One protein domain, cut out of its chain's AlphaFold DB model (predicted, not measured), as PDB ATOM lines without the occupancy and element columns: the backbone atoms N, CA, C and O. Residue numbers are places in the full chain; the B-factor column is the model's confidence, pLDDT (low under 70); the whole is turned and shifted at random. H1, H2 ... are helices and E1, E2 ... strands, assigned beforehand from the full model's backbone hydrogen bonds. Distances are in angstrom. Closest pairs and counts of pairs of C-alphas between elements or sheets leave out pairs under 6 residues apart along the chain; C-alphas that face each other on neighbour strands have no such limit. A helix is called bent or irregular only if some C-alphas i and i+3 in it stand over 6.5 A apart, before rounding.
ATOM      1  N   LYS A   3     129.142 137.570 116.655       80.12
ATOM      2  CA  LYS A   3     129.969 138.760 116.484       80.12
ATOM      3  C   LYS A   3     129.858 139.637 117.721       80.12
ATOM      4  O   LYS A   3     128.795 139.702 118.323       80.12
ATOM      5  N   LYS A   4     130.928 140.318 118.114       82.44
ATOM      6  CA  LYS A   4     130.807 141.467 119.021       82.44
ATOM      7  C   LYS A   4     130.110 142.616 118.291       82.44
ATOM      8  O   LYS A   4     130.080 142.639 117.062       82.44
ATOM      9  N   LEU A   5     129.601 143.587 119.049       85.94
ATOM     10  CA  LEU A   5     129.000 144.814 118.503       85.94
ATOM     11  C   LEU A   5     129.892 145.497 117.454       85.94
ATOM     12  O   LEU A   5     129.390 145.985 116.443       85.94
ATOM     13  N   ASP A   6     131.201 145.469 117.696       87.94
ATOM     14  CA  ASP A   6     132.234 146.148 116.910       87.94
ATOM     15  C   ASP A   6     132.941 145.233 115.894       87.94
ATOM     16  O   ASP A   6     133.785 145.687 115.121       87.94
ATOM     17  N   ASP A   7     132.609 143.939 115.864       87.06
ATOM     18  CA  ASP A   7     133.195 143.040 114.875       87.06
ATOM     19  C   ASP A   7     132.594 143.317 113.495       87.06
ATOM     20  O   ASP A   7     131.376 143.415 113.330       87.06
ATOM     21  N   LYS A   8     133.446 143.326 112.468       89.25
ATOM     22  CA  LYS A   8     132.991 143.418 111.079       89.25
ATOM     23  C   LYS A   8     132.108 142.229 110.698       89.25
ATOM     24  O   LYS A   8     132.485 141.057 110.870       89.25
ATOM     25  N   ILE A   9     130.956 142.555 110.126       88.25
ATOM     26  CA  ILE A   9     129.961 141.651 109.563       88.25
ATOM     27  C   ILE A   9     129.915 141.883 108.059       88.25
ATOM     28  O   ILE A   9     129.729 143.007 107.604       88.25
ATOM     29  N   LEU A  10     130.069 140.805 107.294       87.00
ATOM     30  CA  LEU A  10     129.929 140.816 105.845       87.00
ATOM     31  C   LEU A  10     128.669 140.038 105.472       87.00
ATOM     32  O   LEU A  10     128.646 138.813 105.592       87.00
ATOM     33  N   LEU A  11     127.645 140.742 104.999       86.94
ATOM     34  CA  LEU A  11     126.529 140.115 104.296       86.94
ATOM     35  C   LEU A  11     126.854 140.070 102.806       86.94
ATOM     36  O   LEU A  11     127.371 141.038 102.245       86.94
ATOM     37  N   HIS A  12     126.565 138.940 102.167       85.88
ATOM     38  CA  HIS A  12     126.799 138.773 100.740       85.88
ATOM     39  C   HIS A  12     125.738 137.889 100.086       85.88
ATOM     40  O   HIS A  12     125.211 136.969 100.710       85.88
ATOM     41  N   ALA A  13     125.483 138.122  98.800       85.12
ATOM     42  CA  ALA A  13     124.566 137.324  97.996       85.12
ATOM     43  C   ALA A  13     125.115 137.078  96.585       85.12
ATOM     44  O   ALA A  13     125.857 137.886  96.015       85.12
ATOM     45  N   LYS A  14     124.728 135.929  96.023       82.12
ATOM     46  CA  LYS A  14     124.895 135.622  94.602       82.12
ATOM     47  C   LYS A  14     123.747 136.281  93.846       82.12
ATOM     48  O   LYS A  14     122.607 135.935  94.138       82.12
ATOM     49  N   PRO A  15     124.022 137.162  92.876       79.38
ATOM     50  CA  PRO A  15     122.957 137.701  92.061       79.38
ATOM     51  C   PRO A  15     122.349 136.609  91.169       79.38
ATOM     52  O   PRO A  15     123.076 135.776  90.620       79.38
ATOM     53  N   ILE A  16     121.027 136.619  91.031       78.56
ATOM     54  CA  ILE A  16     120.238 135.723  90.184       78.56
ATOM     55  C   ILE A  16     119.789 136.548  88.990       78.56
ATOM     56  O   ILE A  16     118.702 137.110  88.960       78.56
ATOM     57  N   VAL A  17     120.686 136.668  88.021       68.31
ATOM     58  CA  VAL A  17     120.409 137.341  86.751       68.31
ATOM     59  C   VAL A  17     120.366 136.291  85.655       68.31
ATOM     60  O   VAL A  17     121.235 135.416  85.588       68.31
ATOM     61  N   SER A  18     119.352 136.371  84.793       58.19
ATOM     62  CA  SER A  18     119.354 135.631  83.534       58.19
ATOM     63  C   SER A  18     120.553 136.097  82.693       58.19
ATOM     64  O   SER A  18     121.034 137.221  82.836       58.19
ATOM     65  N   LYS A  19     121.080 135.227  81.822       55.56
ATOM     66  CA  LYS A  19     122.307 135.493  81.042       55.56
ATOM     67  C   LYS A  19     122.244 136.749  80.145       55.56
ATOM     68  O   LYS A  19     123.283 137.131  79.615       55.56
ATOM     69  N   GLU A  20     121.079 137.374  79.980       52.56
ATOM     70  CA  GLU A  20     120.829 138.421  78.982       52.56
ATOM     71  C   GLU A  20     120.640 139.839  79.562       52.56
ATOM     72  O   GLU A  20     120.779 140.808  78.818       52.56
ATOM     73  N   GLU A  21     120.438 140.017  80.874       54.22
ATOM     74  CA  GLU A  21     120.185 141.344  81.465       54.22
ATOM     75  C   GLU A  21     121.400 141.900  82.234       54.22
ATOM     76  O   GLU A  21     121.752 141.477  83.336       54.22
ATOM     77  N   PHE A  22     122.075 142.878  81.625       62.31
ATOM     78  CA  PHE A  22     123.253 143.557  82.174       62.31
ATOM     79  C   PHE A  22     122.897 144.765  83.057       62.31
ATOM     80  O   PHE A  22     122.040 145.560  82.690       62.31
ATOM     81  N   ILE A  23     123.670 144.957  84.141       55.97
ATOM     82  CA  ILE A  23     123.926 146.156  84.986       55.97
ATOM     83  C   ILE A  23     122.715 146.927  85.548       55.97
ATOM     84  O   ILE A  23     122.738 147.270  86.726       55.97
ATOM     85  N   ASN A  24     121.676 147.214  84.764       59.97
ATOM     86  CA  ASN A  24     120.498 147.960  85.206       59.97
ATOM     87  C   ASN A  24     119.763 147.273  86.361       59.97
ATOM     88  O   ASN A  24     119.287 147.979  87.242       59.97
ATOM     89  N   ASN A  25     119.754 145.937  86.418       64.50
ATOM     90  CA  ASN A  25     119.115 145.210  87.518       64.50
ATOM     91  C   ASN A  25     119.801 145.520  88.860       64.50
ATOM     92  O   ASN A  25     119.127 145.729  89.858       64.50
ATOM     93  N   PHE A  26     121.124 145.730  88.888       70.69
ATOM     94  CA  PHE A  26     121.835 146.081  90.126       70.69
ATOM     95  C   PHE A  26     121.483 147.464  90.698       70.69
ATOM     96  O   PHE A  26     121.891 147.777  91.815       70.69
ATOM     97  N   LYS A  27     120.732 148.302  89.974       70.06
ATOM     98  CA  LYS A  27     120.249 149.584  90.511       70.06
ATOM     99  C   LYS A  27     119.171 149.402  91.583       70.06
ATOM    100  O   LYS A  27     118.995 150.306  92.390       70.06
ATOM    101  N   ASN A  28     118.500 148.250  91.616       76.31
ATOM    102  CA  ASN A  28     117.387 147.979  92.527       76.31
ATOM    103  C   ASN A  28     117.784 147.100  93.722       76.31
ATOM    104  O   ASN A  28     116.913 146.571  94.404       76.31
ATOM    105  N   ILE A  29     119.082 146.922  93.994       82.38
ATOM    106  CA  ILE A  29     119.507 146.094  95.124       82.38
ATOM    107  C   ILE A  29     119.000 146.725  96.417       82.38
ATOM    108  O   ILE A  29     119.385 147.837  96.780       82.38
ATOM    109  N   THR A  30     118.197 145.956  97.141       84.62
ATOM    110  CA  THR A  30     117.757 146.301  98.485       84.62
ATOM    111  C   THR A  30     118.529 145.475  99.505       84.62
ATOM    112  O   THR A  30     118.746 144.275  99.335       84.62
ATOM    113  N   LEU A  31     118.952 146.125 100.583       87.88
ATOM    114  CA  LEU A  31     119.440 145.466 101.785       87.88
ATOM    115  C   LEU A  31     118.693 146.036 102.963       87.88
ATOM    116  O   LEU A  31     118.530 147.250 103.079       87.88
ATOM    117  N   GLU A  32     118.305 145.144 103.854       90.94
ATOM    118  CA  GLU A  32     117.689 145.509 105.111       90.94
ATOM    119  C   GLU A  32     118.448 144.838 106.245       90.94
ATOM    120  O   GLU A  32     118.744 143.642 106.188       90.94
ATOM    121  N   ILE A  33     118.748 145.615 107.281       93.38
ATOM    122  CA  ILE A  33     119.338 145.124 108.519       93.38
ATOM    123  C   ILE A  33     118.451 145.543 109.686       93.38
ATOM    124  O   ILE A  33     118.079 146.710 109.825       93.38
ATOM    125  N   LYS A  34     118.147 144.579 110.550       94.50
ATOM    126  CA  LYS A  34     117.423 144.749 111.804       94.50
ATOM    127  C   LYS A  34     118.324 144.380 112.972       94.50
ATOM    128  O   LYS A  34     119.066 143.396 112.914       94.50
ATOM    129  N   LEU A  35     118.221 145.155 114.043       93.75
ATOM    130  CA  LEU A  35     118.782 144.815 115.343       93.75
ATOM    131  C   LEU A  35     117.653 144.259 116.204       93.75
ATOM    132  O   LEU A  35     116.601 144.889 116.310       93.75
ATOM    133  N   LEU A  36     117.852 143.068 116.762       91.56
ATOM    134  CA  LEU A  36     116.818 142.319 117.473       91.56
ATOM    135  C   LEU A  36     117.217 142.060 118.926       91.56
ATOM    136  O   LEU A  36     118.400 141.879 119.236       91.56
ATOM    137  N   ARG A  37     116.208 141.969 119.789       85.69
ATOM    138  CA  ARG A  37     116.271 141.540 121.191       85.69
ATOM    139  C   ARG A  37     116.454 140.024 121.297       85.69
ATOM    140  O   ARG A  37     116.438 139.305 120.295       85.69
ATOM    141  N   ASN A  38     116.636 139.519 122.520       75.12
ATOM    142  CA  ASN A  38     116.851 138.087 122.766       75.12
ATOM    143  C   ASN A  38     115.651 137.232 122.310       75.12
ATOM    144  O   ASN A  38     115.827 136.173 121.712       75.12
ATOM    145  N   ASN A  39     114.436 137.751 122.493       77.19
ATOM    146  CA  ASN A  39     113.183 137.151 122.027       77.19
ATOM    147  C   ASN A  39     112.940 137.292 120.508       77.19
ATOM    148  O   ASN A  39     111.852 136.964 120.050       77.19
ATOM    149  N   LYS A  40     113.930 137.767 119.736       82.50
ATOM    150  CA  LYS A  40     113.874 138.007 118.281       82.50
ATOM    151  C   LYS A  40     112.984 139.163 117.824       82.50
ATOM    152  O   LYS A  40     112.927 139.418 116.622       82.50
ATOM    153  N   GLU A  41     112.396 139.921 118.741       89.25
ATOM    154  CA  GLU A  41     111.672 141.139 118.382       89.25
ATOM    155  C   GLU A  41     112.641 142.275 118.009       89.25
ATOM    156  O   GLU A  41     113.715 142.389 118.613       89.25
ATOM    157  N   PRO A  42     112.307 143.131 117.029       91.12
ATOM    158  CA  PRO A  42     113.106 144.309 116.705       91.12
ATOM    159  C   PRO A  42     113.290 145.245 117.908       91.12
ATOM    160  O   PRO A  42     112.375 145.447 118.703       91.12
ATOM    161  N   ILE A  43     114.474 145.854 118.035       91.81
ATOM    162  CA  ILE A  43     114.727 146.881 119.064       91.81
ATOM    163  C   ILE A  43     113.820 148.095 118.839       91.81
ATOM    164  O   ILE A  43     113.211 148.585 119.788       91.81
ATOM    165  N   LYS A  44     113.718 148.522 117.574       89.81
ATOM    166  CA  LYS A  44     112.768 149.509 117.058       89.81
ATOM    167  C   LYS A  44     112.065 148.928 115.833       89.81
ATOM    168  O   LYS A  44     112.659 148.133 115.106       89.81
ATOM    169  N   ASP A  45     110.852 149.400 115.553       85.38
ATOM    170  CA  ASP A  45     110.081 149.044 114.350       85.38
ATOM    171  C   ASP A  45     110.574 149.789 113.088       85.38
ATOM    172  O   ASP A  45     109.813 150.267 112.251       85.38
ATOM    173  N   ILE A  46     111.894 149.951 112.984       80.06
ATOM    174  CA  ILE A  46     112.588 150.518 111.833       80.06
ATOM    175  C   ILE A  46     113.791 149.640 111.504       80.06
ATOM    176  O   ILE A  46     114.432 149.058 112.381       80.06
ATOM    177  N   SER A  47     114.107 149.551 110.220       84.19
ATOM    178  CA  SER A  47     115.258 148.814 109.722       84.19
ATOM    179  C   SER A  47     116.213 149.736 108.987       84.19
ATOM    180  O   SER A  47     115.818 150.728 108.373       84.19
ATOM    181  N   PHE A  48     117.501 149.405 109.048       87.25
ATOM    182  CA  PHE A  48     118.493 150.117 108.270       87.25
ATOM    183  C   PHE A  48     118.446 149.610 106.833       87.25
ATOM    184  O   PHE A  48     118.641 148.416 106.587       87.25
ATOM    185  N   LYS A  49     118.221 150.530 105.896       86.25
ATOM    186  CA  LYS A  49     118.302 150.267 104.462       86.25
ATOM    187  C   LYS A  49     119.561 150.909 103.902       86.25
ATOM    188  O   LYS A  49     119.780 152.105 104.085       86.25
ATOM    189  N   ALA A  50     120.401 150.110 103.252       79.50
ATOM    190  CA  ALA A  50     121.595 150.633 102.597       79.50
ATOM    191  C   ALA A  50     121.270 151.080 101.173       79.50
ATOM    192  O   ALA A  50     120.694 150.322 100.398       79.50
ATOM    193  N   GLU A  51     121.727 152.275 100.818       69.88
ATOM    194  CA  GLU A  51     121.782 152.737  99.434       69.88
ATOM    195  C   GLU A  51     123.167 152.449  98.833       69.88
ATOM    196  O   GLU A  51     124.160 152.323  99.556       69.88
ATOM    197  N   ASN A  52     123.252 152.372  97.499       67.00
ATOM    198  CA  ASN A  52     124.511 152.225  96.750       67.00
ATOM    199  C   ASN A  52     125.339 150.983  97.133       67.00
ATOM    200  O   ASN A  52     126.549 151.057  97.373       67.00
ATOM    201  N   ILE A  53     124.687 149.820  97.189       75.88
ATOM    202  CA  ILE A  53     125.339 148.556  97.551       75.88
ATOM    203  C   ILE A  53     126.398 148.179  96.514       75.88
ATOM    204  O   ILE A  53     126.165 148.214  95.305       75.88
ATOM    205  N   LYS A  54     127.586 147.799  96.995       72.31
ATOM    206  CA  LYS A  54     128.712 147.446  96.130       72.31
ATOM    207  C   LYS A  54     128.454 146.112  95.430       72.31
ATOM    208  O   LYS A  54     128.300 145.073  96.075       72.31
ATOM    209  N   VAL A  55     128.506 146.149  94.101       81.00
ATOM    210  CA  VAL A  55     128.580 144.964  93.241       81.00
ATOM    211  C   VAL A  55     129.996 144.850  92.709       81.00
ATOM    212  O   VAL A  55     130.502 145.760  92.054       81.00
ATOM    213  N   GLU A  56     130.650 143.727  92.980       80.25
ATOM    214  CA  GLU A  56     132.038 143.516  92.577       80.25
ATOM    215  C   GLU A  56     132.189 142.262  91.722       80.25
ATOM    216  O   GLU A  56     131.478 141.271  91.899       80.25
ATOM    217  N   LYS A  57     133.149 142.289  90.790       81.50
ATOM    218  CA  LYS A  57     133.536 141.084  90.052       81.50
ATOM    219  C   LYS A  57     134.181 140.088  91.010       81.50
ATOM    220  O   LYS A  57     135.081 140.437  91.776       81.50
ATOM    221  N   VAL A  58     133.773 138.829  90.900       80.62
ATOM    222  CA  VAL A  58     134.313 137.704  91.678       80.62
ATOM    223  C   VAL A  58     135.824 137.561  91.481       80.62
ATOM    224  O   VAL A  58     136.540 137.305  92.447       80.62
ATOM    225  N   SER A  59     136.332 137.840  90.276       80.69
ATOM    226  CA  SER A  59     137.772 137.849  89.972       80.69
ATOM    227  C   SER A  59     138.589 138.775  90.879       80.69
ATOM    228  O   SER A  59     139.756 138.504  91.128       80.69
ATOM    229  N   ASN A  60     137.979 139.841  91.400       81.44
ATOM    230  CA  ASN A  60     138.653 140.811  92.264       81.44
ATOM    231  C   ASN A  60     138.636 140.389  93.745       81.44
ATOM    232  O   ASN A  60     139.249 141.049  94.574       81.44
ATOM    233  N   ASN A  61     137.926 139.310  94.091       77.00
ATOM    234  CA  ASN A  61     137.709 138.850  95.467       77.00
ATOM    235  C   ASN A  61     138.196 137.407  95.690       77.00
ATOM    236  O   ASN A  61     137.809 136.772  96.671       77.00
ATOM    237  N   ILE A  62     139.036 136.868  94.800       76.56
ATOM    238  CA  ILE A  62     139.461 135.457  94.826       76.56
ATOM    239  C   ILE A  62     140.062 135.063  96.185       76.56
ATOM    240  O   ILE A  62     139.730 134.002  96.708       76.56
ATOM    241  N   GLU A  63     140.907 135.904  96.787       76.75
ATOM    242  CA  GLU A  63     141.518 135.618  98.096       76.75
ATOM    243  C   GLU A  63     140.495 135.576  99.235       76.75
ATOM    244  O   GLU A  63     140.529 134.670 100.068       76.75
ATOM    245  N   LEU A  64     139.540 136.511  99.245       70.94
ATOM    246  CA  LEU A  64     138.454 136.541 100.224       70.94
ATOM    247  C   LEU A  64     137.575 135.287 100.096       70.94
ATOM    248  O   LEU A  64     137.253 134.639 101.087       70.94
ATOM    249  N   LEU A  65     137.218 134.909  98.868       71.62
ATOM    250  CA  LEU A  65     136.380 133.739  98.599       71.62
ATOM    251  C   LEU A  65     137.082 132.437  98.997       71.62
ATOM    252  O   LEU A  65     136.449 131.565  99.592       71.62
ATOM    253  N   LYS A  66     138.397 132.338  98.757       77.06
ATOM    254  CA  LYS A  66     139.232 131.236  99.259       77.06
ATOM    255  C   LYS A  66     139.249 131.191 100.786       77.06
ATOM    256  O   LYS A  66     139.058 130.120 101.351       77.06
ATOM    257  N   LYS A  67     139.412 132.340 101.454       74.12
ATOM    258  CA  LYS A  67     139.417 132.439 102.925       74.12
ATOM    259  C   LYS A  67     138.139 131.877 103.558       74.12
ATOM    260  O   LYS A  67     138.214 131.267 104.619       74.12
ATOM    261  N   TYR A  68     136.989 132.067 102.915       67.62
ATOM    262  CA  TYR A  68     135.695 131.573 103.399       67.62
ATOM    263  C   TYR A  68     135.236 130.262 102.736       67.62
ATOM    264  O   TYR A  68     134.112 129.829 102.972       67.62
ATOM    265  N   ASN A  69     136.093 129.623 101.928       70.00
ATOM    266  CA  ASN A  69     135.804 128.385 101.195       70.00
ATOM    267  C   ASN A  69     134.500 128.442 100.367       70.00
ATOM    268  O   ASN A  69     133.692 127.512 100.368       70.00
ATOM    269  N   LEU A  70     134.268 129.566  99.685       69.31
ATOM    270  CA  LEU A  70     133.044 129.820  98.927       69.31
ATOM    271  C   LEU A  70     133.248 129.553  97.430       69.31
ATOM    272  O   LEU A  70     134.124 130.147  96.804       69.31
ATOM    273  N   ILE A  71     132.382 128.729  96.830       66.25
ATOM    274  CA  ILE A  71     132.363 128.466  95.380       66.25
ATOM    275  C   ILE A  71     131.303 129.355  94.724       66.25
ATOM    276  O   ILE A  71     130.131 129.331  95.115       66.25
ATOM    277  N   TYR A  72     131.701 130.148  93.729       66.50
ATOM    278  CA  TYR A  72     130.829 131.067  92.993       66.50
ATOM    279  C   TYR A  72     130.875 130.770  91.496       66.50
ATOM    280  O   TYR A  72     131.926 130.873  90.875       66.50
ATOM    281  N   GLU A  73     129.719 130.445  90.920       66.88
ATOM    282  CA  GLU A  73     129.552 130.259  89.471       66.88
ATOM    283  C   GLU A  73     129.251 131.588  88.756       66.88
ATOM    284  O   GLU A  73     129.520 131.746  87.567       66.88
ATOM    285  N   ASN A  74     128.735 132.575  89.497       71.19
ATOM    286  CA  ASN A  74     128.415 133.897  88.974       71.19
ATOM    287  C   ASN A  74     129.652 134.796  88.887       71.19
ATOM    288  O   ASN A  74     130.539 134.759  89.733       71.19
ATOM    289  N   LYS A  75     129.667 135.682  87.885       77.12
ATOM    290  CA  LYS A  75     130.752 136.653  87.662       77.12
ATOM    291  C   LYS A  75     130.805 137.769  88.713       77.12
ATOM    292  O   LYS A  75     131.843 138.419  88.844       77.12
ATOM    293  N   TYR A  76     129.713 137.998  89.442       80.75
ATOM    294  CA  TYR A  76     129.555 139.104  90.385       80.75
ATOM    295  C   TYR A  76     129.073 138.625  91.756       80.75
ATOM    296  O   TYR A  76     128.424 137.585  91.867       80.75
ATOM    297  N   ILE A  77     129.389 139.410  92.783       81.75
ATOM    298  CA  ILE A  77     128.917 139.244  94.158       81.75
ATOM    299  C   ILE A  77     128.364 140.581  94.657       81.75
ATOM    300  O   ILE A  77     128.973 141.631  94.433       81.75
ATOM    301  N   ILE A  78     127.212 140.531  95.322       85.00
ATOM    302  CA  ILE A  78     126.647 141.666  96.055       85.00
ATOM    303  C   ILE A  78     127.147 141.547  97.488       85.00
ATOM    304  O   ILE A  78     127.029 140.469  98.076       85.00
ATOM    305  N   LYS A  79     127.719 142.614  98.052       83.94
ATOM    306  CA  LYS A  79     128.187 142.583  99.441       83.94
ATOM    307  C   LYS A  79     128.007 143.908 100.168       83.94
ATOM    308  O   LYS A  79     128.100 144.981  99.573       83.94
ATOM    309  N   TYR A  80     127.834 143.808 101.479       87.75
ATOM    310  CA  TYR A  80     127.798 144.945 102.386       87.75
ATOM    311  C   TYR A  80     128.522 144.596 103.687       87.75
ATOM    312  O   TYR A  80     128.224 143.580 104.321       87.75
ATOM    313  N   GLU A  81     129.499 145.424 104.050       89.12
ATOM    314  CA  GLU A  81     130.264 145.300 105.291       89.12
ATOM    315  C   GLU A  81     129.807 146.378 106.277       89.12
ATOM    316  O   GLU A  81     129.648 147.534 105.888       89.12
ATOM    317  N   PHE A  82     129.586 145.989 107.530       91.31
ATOM    318  CA  PHE A  82     129.152 146.877 108.610       91.31
ATOM    319  C   PHE A  82     129.493 146.280 109.980       91.31
ATOM    320  O   PHE A  82     129.853 145.106 110.084       91.31
ATOM    321  N   THR A  83     129.330 147.061 111.043       93.69
ATOM    322  CA  THR A  83     129.280 146.566 112.428       93.69
ATOM    323  C   THR A  83     127.885 146.758 113.021       93.69
ATOM    324  O   THR A  83     127.128 147.637 112.601       93.69
ATOM    325  N   ALA A  84     127.512 145.949 114.013       91.56
ATOM    326  CA  ALA A  84     126.220 146.123 114.679       91.56
ATOM    327  C   ALA A  84     126.126 147.494 115.370       91.56
ATOM    328  O   ALA A  84     125.056 148.100 115.368       91.56
ATOM    329  N   ARG A  85     127.252 148.014 115.885       93.25
ATOM    330  CA  ARG A  85     127.325 149.363 116.457       93.25
ATOM    331  C   ARG A  85     127.052 150.449 115.420       93.25
ATOM    332  O   ARG A  85     126.258 151.336 115.694       93.25
ATOM    333  N   GLU A  86     127.639 150.365 114.228       94.62
ATOM    334  CA  GLU A  86     127.360 151.327 113.149       94.62
ATOM    335  C   GLU A  86     125.871 151.366 112.798       94.62
ATOM    336  O   GLU A  86     125.302 152.442 112.621       94.62
ATOM    337  N   ILE A  87     125.228 150.199 112.708       94.38
ATOM    338  CA  ILE A  87     123.789 150.113 112.442       94.38
ATOM    339  C   ILE A  87     122.993 150.710 113.600       94.38
ATOM    340  O   ILE A  87     122.062 151.472 113.357       94.38
ATOM    341  N   ALA A  88     123.378 150.427 114.844       93.75
ATOM    342  CA  ALA A  88     122.725 150.988 116.018       93.75
ATOM    343  C   ALA A  88     122.801 152.519 116.045       93.75
ATOM    344  O   ALA A  88     121.785 153.171 116.273       93.75
ATOM    345  N   THR A  89     123.969 153.089 115.731       93.94
ATOM    346  CA  THR A  89     124.152 154.539 115.593       93.94
ATOM    347  C   THR A  89     123.247 155.109 114.502       93.94
ATOM    348  O   THR A  89     122.590 156.118 114.725       93.94
ATOM    349  N   LYS A  90     123.164 154.459 113.332       93.12
ATOM    350  CA  LYS A  90     122.302 154.910 112.220       93.12
ATOM    351  C   LYS A  90     120.805 154.797 112.521       93.12
ATOM    352  O   LYS A  90     120.021 155.517 111.920       93.12
ATOM    353  N   LEU A  91     120.418 153.888 113.413       93.62
ATOM    354  CA  LEU A  91     119.048 153.744 113.921       93.62
ATOM    355  C   LEU A  91     118.780 154.617 115.160       93.62
ATOM    356  O   LEU A  91     117.711 154.504 115.771       93.62
ATOM    357  N   GLU A  92     119.747 155.457 115.541       95.25
ATOM    358  CA  GLU A  92     119.669 156.365 116.688       95.25
ATOM    359  C   GLU A  92     119.264 155.626 117.973       95.25
ATOM    360  O   GLU A  92     118.378 156.060 118.714       95.25
ATOM    361  N   LEU A  93     119.835 154.437 118.196       94.31
ATOM    362  CA  LEU A  93     119.626 153.691 119.434       94.31
ATOM    363  C   LEU A  93     120.361 154.374 120.593       94.31
ATOM    364  O   LEU A  93     121.510 154.795 120.456       94.31
ATOM    365  N   THR A  94     119.701 154.441 121.743       93.94
ATOM    366  CA  THR A  94     120.307 154.833 123.020       93.94
ATOM    367  C   THR A  94     121.291 153.771 123.512       93.94
ATOM    368  O   THR A  94     121.222 152.611 123.105       93.94
ATOM    369  N   ASP A  95     122.180 154.126 124.443       86.94
ATOM    370  CA  ASP A  95     123.109 153.156 125.042       86.94
ATOM    371  C   ASP A  95     122.382 151.977 125.706       86.94
ATOM    372  O   ASP A  95     122.876 150.851 125.667       86.94
ATOM    373  N   GLU A  96     121.197 152.209 126.276       84.19
ATOM    374  CA  GLU A  96     120.386 151.151 126.887       84.19
ATOM    375  C   GLU A  96     119.777 150.220 125.829       84.19
ATOM    376  O   GLU A  96     119.869 149.000 125.936       84.19
ATOM    377  N   GLU A  97     119.269 150.769 124.725       90.19
ATOM    378  CA  GLU A  97     118.795 149.961 123.596       90.19
ATOM    379  C   GLU A  97     119.932 149.196 122.901       90.19
ATOM    380  O   GLU A  97     119.731 148.077 122.428       90.19
ATOM    381  N   ILE A  98     121.140 149.769 122.845       88.56
ATOM    382  CA  ILE A  98     122.333 149.092 122.317       88.56
ATOM    383  C   ILE A  98     122.692 147.898 123.193       88.56
ATOM    384  O   ILE A  98     122.993 146.822 122.661       88.56
ATOM    385  N   LYS A  99     122.635 148.064 124.522       80.81
ATOM    386  CA  LYS A  99     122.802 146.940 125.447       80.81
ATOM    387  C   LYS A  99     121.777 145.860 125.170       80.81
ATOM    388  O   LYS A  99     122.134 144.707 125.337       80.81
ATOM    389  N   ASP A 100     120.588 146.208 124.680       83.00
ATOM    390  CA  ASP A 100     119.512 145.287 124.324       83.00
ATOM    391  C   ASP A 100     119.607 144.625 122.939       83.00
ATOM    392  O   ASP A 100     118.820 143.721 122.627       83.00
ATOM    393  N   VAL A 101     120.647 144.892 122.153       87.19
ATOM    394  CA  VAL A 101     120.898 144.160 120.903       87.19
ATOM    395  C   VAL A 101     121.424 142.750 121.207       87.19
ATOM    396  O   VAL A 101     122.444 142.574 121.869       87.19
ATOM    397  N   SER A 102     120.705 141.716 120.772       82.38
ATOM    398  CA  SER A 102     121.087 140.294 120.894       82.38
ATOM    399  C   SER A 102     121.339 139.628 119.545       82.38
ATOM    400  O   SER A 102     122.110 138.674 119.463       82.38
ATOM    401  N   PHE A 103     120.712 140.114 118.474       87.94
ATOM    402  CA  PHE A 103     120.939 139.602 117.128       87.94
ATOM    403  C   PHE A 103     120.986 140.732 116.109       87.94
ATOM    404  O   PHE A 103     120.322 141.757 116.247       87.94
ATOM    405  N   VAL A 104     121.743 140.492 115.049       92.25
ATOM    406  CA  VAL A 104     121.631 141.205 113.784       92.25
ATOM    407  C   VAL A 104     120.939 140.262 112.818       92.25
ATOM    408  O   VAL A 104     121.407 139.142 112.613       92.25
ATOM    409  N   SER A 105     119.841 140.709 112.224       92.88
ATOM    410  CA  SER A 105     119.172 139.997 111.142       92.88
ATOM    411  C   SER A 105     119.285 140.827 109.878       92.88
ATOM    412  O   SER A 105     119.001 142.022 109.902       92.88
ATOM    413  N   GLY A 106     119.738 140.229 108.784       92.19
ATOM    414  CA  GLY A 106     119.856 140.942 107.520       92.19
ATOM    415  C   GLY A 106     119.501 140.088 106.321       92.19
ATOM    416  O   GLY A 106     119.670 138.868 106.338       92.19
ATOM    417  N   TRP A 107     119.032 140.744 105.266       91.19
ATOM    418  CA  TRP A 107     118.820 140.132 103.959       91.19
ATOM    419  C   TRP A 107     119.322 141.055 102.850       91.19
ATOM    420  O   TRP A 107     119.466 142.266 103.034       91.19
ATOM    421  N   ILE A 108     119.625 140.447 101.707       89.19
ATOM    422  CA  ILE A 108     120.030 141.120 100.476       89.19
ATOM    423  C   ILE A 108     119.148 140.574  99.368       89.19
ATOM    424  O   ILE A 108     119.048 139.355  99.237       89.19
ATOM    425  N   ASP A 109     118.578 141.470  98.575       86.88
ATOM    426  CA  ASP A 109     117.878 141.149  97.340       86.88
ATOM    427  C   ASP A 109     118.849 140.499  96.338       86.88
ATOM    428  O   ASP A 109     119.800 141.121  95.850       86.88
ATOM    429  N   ALA A 110     118.625 139.212  96.072       84.75
ATOM    430  CA  ALA A 110     119.483 138.424  95.204       84.75
ATOM    431  C   ALA A 110     119.074 138.535  93.731       84.75
ATOM    432  O   ALA A 110     119.934 138.397  92.863       84.75
ATOM    433  N   ASN A 111     117.802 138.777  93.412       82.19
ATOM    434  CA  ASN A 111     117.343 138.902  92.022       82.19
ATOM    435  C   ASN A 111     117.375 140.360  91.516       82.19
ATOM    436  O   ASN A 111     117.256 140.594  90.314       82.19
ATOM    437  N   CYS A 112     117.647 141.306  92.417       80.50
ATOM    438  CA  CYS A 112     117.750 142.737  92.170       80.50
ATOM    439  C   CYS A 112     116.451 143.330  91.596       80.50
ATOM    440  O   CYS A 112     116.494 144.161  90.684       80.50
ATOM    441  N   ASP A 113     115.293 142.879  92.081       80.62
ATOM    442  CA  ASP A 113     113.976 143.381  91.673       80.62
ATOM    443  C   ASP A 113     113.428 144.493  92.594       80.62
ATOM    444  O   ASP A 113     112.382 145.088  92.306       80.62
ATOM    445  N   GLY A 114     114.152 144.815  93.671       80.44
ATOM    446  CA  GLY A 114     113.767 145.797  94.682       80.44
ATOM    447  C   GLY A 114     112.753 145.273  95.700       80.44
ATOM    448  O   GLY A 114     112.163 146.067  96.438       80.44
ATOM    449  N   LYS A 115     112.496 143.964  95.730       81.75
ATOM    450  CA  LYS A 115     111.491 143.306  96.568       81.75
ATOM    451  C   LYS A 115     112.089 142.079  97.246       81.75
ATOM    452  O   LYS A 115     113.136 141.571  96.880       81.75
ATOM    453  N   PHE A 116     111.400 141.619  98.288       83.19
ATOM    454  CA  PHE A 116     111.768 140.391  98.976       83.19
ATOM    455  C   PHE A 116     111.123 139.172  98.301       83.19
ATOM    456  O   PHE A 116     109.893 139.074  98.229       83.19
ATOM    457  N   SER A 117     111.938 138.210  97.873       83.94
ATOM    458  CA  SER A 117     111.546 136.950  97.249       83.94
ATOM    459  C   SER A 117     111.933 135.735  98.099       83.94
ATOM    460  O   SER A 117     113.088 135.310  98.158       83.94
ATOM    461  N   LYS A 118     110.929 135.072  98.690       82.50
ATOM    462  CA  LYS A 118     111.115 133.868  99.532       82.50
ATOM    463  C   LYS A 118     111.803 132.694  98.824       82.50
ATOM    464  O   LYS A 118     112.320 131.806  99.495       82.50
ATOM    465  N   ASN A 119     111.771 132.658  97.492       82.62
ATOM    466  CA  ASN A 119     112.360 131.568  96.710       82.62
ATOM    467  C   ASN A 119     113.886 131.666  96.621       82.62
ATOM    468  O   ASN A 119     114.552 130.662  96.368       82.62
ATOM    469  N   TYR A 120     114.428 132.867  96.802       78.12
ATOM    470  CA  TYR A 120     115.810 133.181  96.459       78.12
ATOM    471  C   TYR A 120     116.573 133.864  97.591       78.12
ATOM    472  O   TYR A 120     117.803 133.822  97.621       78.12
ATOM    473  N   GLU A 121     115.854 134.450  98.544       84.44
ATOM    474  CA  GLU A 121     116.423 135.247  99.618       84.44
ATOM    475  C   GLU A 121     116.074 134.663 100.975       84.44
ATOM    476  O   GLU A 121     115.003 134.098 101.212       84.44
ATOM    477  N   LYS A 122     117.012 134.818 101.903       86.31
ATOM    478  CA  LYS A 122     116.879 134.322 103.261       86.31
ATOM    479  C   LYS A 122     117.427 135.357 104.223       86.31
ATOM    480  O   LYS A 122     118.508 135.899 104.006       86.31
ATOM    481  N   TRP A 123     116.704 135.564 105.318       87.88
ATOM    482  CA  TRP A 123     117.230 136.291 106.463       87.88
ATOM    483  C   TRP A 123     118.380 135.508 107.088       87.88
ATOM    484  O   TRP A 123     118.254 134.326 107.428       87.88
ATOM    485  N   VAL A 124     119.518 136.173 107.216       88.69
ATOM    486  CA  VAL A 124     120.675 135.662 107.936       88.69
ATOM    487  C   VAL A 124     120.673 136.298 109.310       88.69
ATOM    488  O   VAL A 124     120.710 137.519 109.436       88.69
ATOM    489  N   GLU A 125     120.670 135.455 110.335       88.81
ATOM    490  CA  GLU A 125     120.766 135.895 111.718       88.81
ATOM    491  C   GLU A 125     122.159 135.622 112.271       88.81
ATOM    492  O   GLU A 125     122.715 134.526 112.149       88.81
ATOM    493  N   ILE A 126     122.716 136.641 112.912       85.25
ATOM    494  CA  ILE A 126     124.016 136.602 113.562       85.25
ATOM    495  C   ILE A 126     123.795 137.002 115.013       85.25
ATOM    496  O   ILE A 126     123.268 138.078 115.295       85.25
ATOM    497  N   ALA A 127     124.183 136.129 115.940       80.81
ATOM    498  CA  ALA A 127     124.119 136.440 117.361       80.81
ATOM    499  C   ALA A 127     125.146 137.522 117.705       80.81
ATOM    500  O   ALA A 127     126.302 137.448 117.276       80.81
ATOM    501  N   ILE A 128     124.737 138.505 118.497       81.50
ATOM    502  CA  ILE A 128     125.645 139.484 119.073       81.50
ATOM    503  C   ILE A 128     126.089 138.973 120.435       81.50
ATOM    504  O   ILE A 128     125.279 138.817 121.346       81.50
ATOM    505  N   CYS A 129     127.387 138.693 120.555       70.62
ATOM    506  CA  CYS A 129     128.000 138.333 121.822       70.62
ATOM    507  C   CYS A 129     127.858 139.522 122.764       70.62
ATOM    508  O   CYS A 129     128.617 140.493 122.659       70.62
TER     509      CYS A 129
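What this domain is: This is residues 3 to 129 of the 415 residues of an uncharacterized protein of Arcobacter defluvii (UniProt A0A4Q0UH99). Two small sheets of three strands, E1 E4 E3 and E2 E5 E6, stand partly face to face as a sandwich, with H3 crossing the second sheet near one end of the long axis and H4 beyond it. Residues 14 to 23 and H1 lie toward the other end, and residues 63 to 69, of which 63 to 67 belong to H2, stick out from the body. The printed part has 127 residues with four named helices and six named strands, in the order E1 H1 E2 E3 H2 E4 H3 H4 E5 E6; both sheets are antiparallel. The class is mixed, helices and strands, with 60 residues, under half of those printed, in named elements. The whole is compact, with a radius of gyration of the C-alphas of 15.4 A, and elongated, spanning 49 by 31 by 23 A.

How they stand to each other: The first sheet holds E1, residues 9 to 13, E4, residues 76 to 82, and E3, residues 54 to 57, in the order E1 - E4 - E3. E1 and E4 are antiparallel at 157 degrees, with N 11 and O 80 within hydrogen-bond range at 3.0 A. E4 and E3 are antiparallel at 139 degrees, with N 77 and O 56 at 2.9 A. H1, residues 24 to 28, is not on this sheet, but only just, with 4 pairs of C-alphas within 10 A; the closest C-alphas of H1 and E3, those of Phe 26 and Val 55, are 7.5 A apart. H2, residues 58 to 67, is on this sheet but only grazes it, with residues 58 to 61; its closest C-alpha pair with E4 is Val 58 and Tyr 76, 5.1 A. The second sheet holds E2, residues 31 to 36, E5, residues 103 to 108, and E6, residues 124 to 128, in the order E2 - E5 - E6. E2 and E5 are antiparallel at 167 degrees, with N 34 and O 105 at 2.8 A. E5 and E6 form a hairpin, antiparallel at 154 degrees, with N 126 and O 104 at 2.8 A. The two sheets form a sandwich, two sheets face to face: 21 pairs of C-alphas are within 10 A, and the strands of the one stand at 28 degrees to those of the other. Between E1 and E5 the closest C-alphas, those of Ala 13 and Ile 108, are 6.4 A apart. H3, residues 84 to 90, is on the second sheet at a height of 8.2 A; it is over E2, only just, with 3 of its 7 C-alphas falling there, and runs across the strands at 76 degrees to E2 on the local plane. The closest C-alphas of H3 and E2, those of Ala 88 and Leu 35, are 7.4 A apart. H4, residues 95 to 99, is close to H3 but not clearly touching, with Ala 88 and Ile 98 the closest C-alphas at 6.6 A. Each O i to N i+4 pair in H3 and H4 is within hydrogen-bond range; H2 has 4 of 6 and H1 has 0 of 1, with 2 of 2 O i to N i+3 pairs in range.

Where its parts are: E1 begins at C-alpha 9, (129.961, 141.651, 109.563), and is 13.5 A long. E2 is 16.2 A, E3 10.0 A, E4 19.8 A, E5 16.7 A and E6 12.8 A long. H1 measures 8.0 A, H2 13.4 A, H3 9.9 A and H4 6.2 A. H2 is irregular: C-alphas 60 and 63 are 8.3 A apart. E6 ends at C-alpha 128, (125.645, 139.484, 119.073).

The domain as a whole: The two C-alphas farthest apart are those of Glu 20 and Glu 96, 49.6 A. The C-alphas of Lys 3 and Cys 129 are 5.7 A apart. The printed part has no cut. The links E2 to E3 and E5 to E6 are long, with 17 and 15 residues. Mean pLDDT of the printed part is 81.8; residues 17 to 25, 51 to 52, 68 and 70 to 73 are under 70.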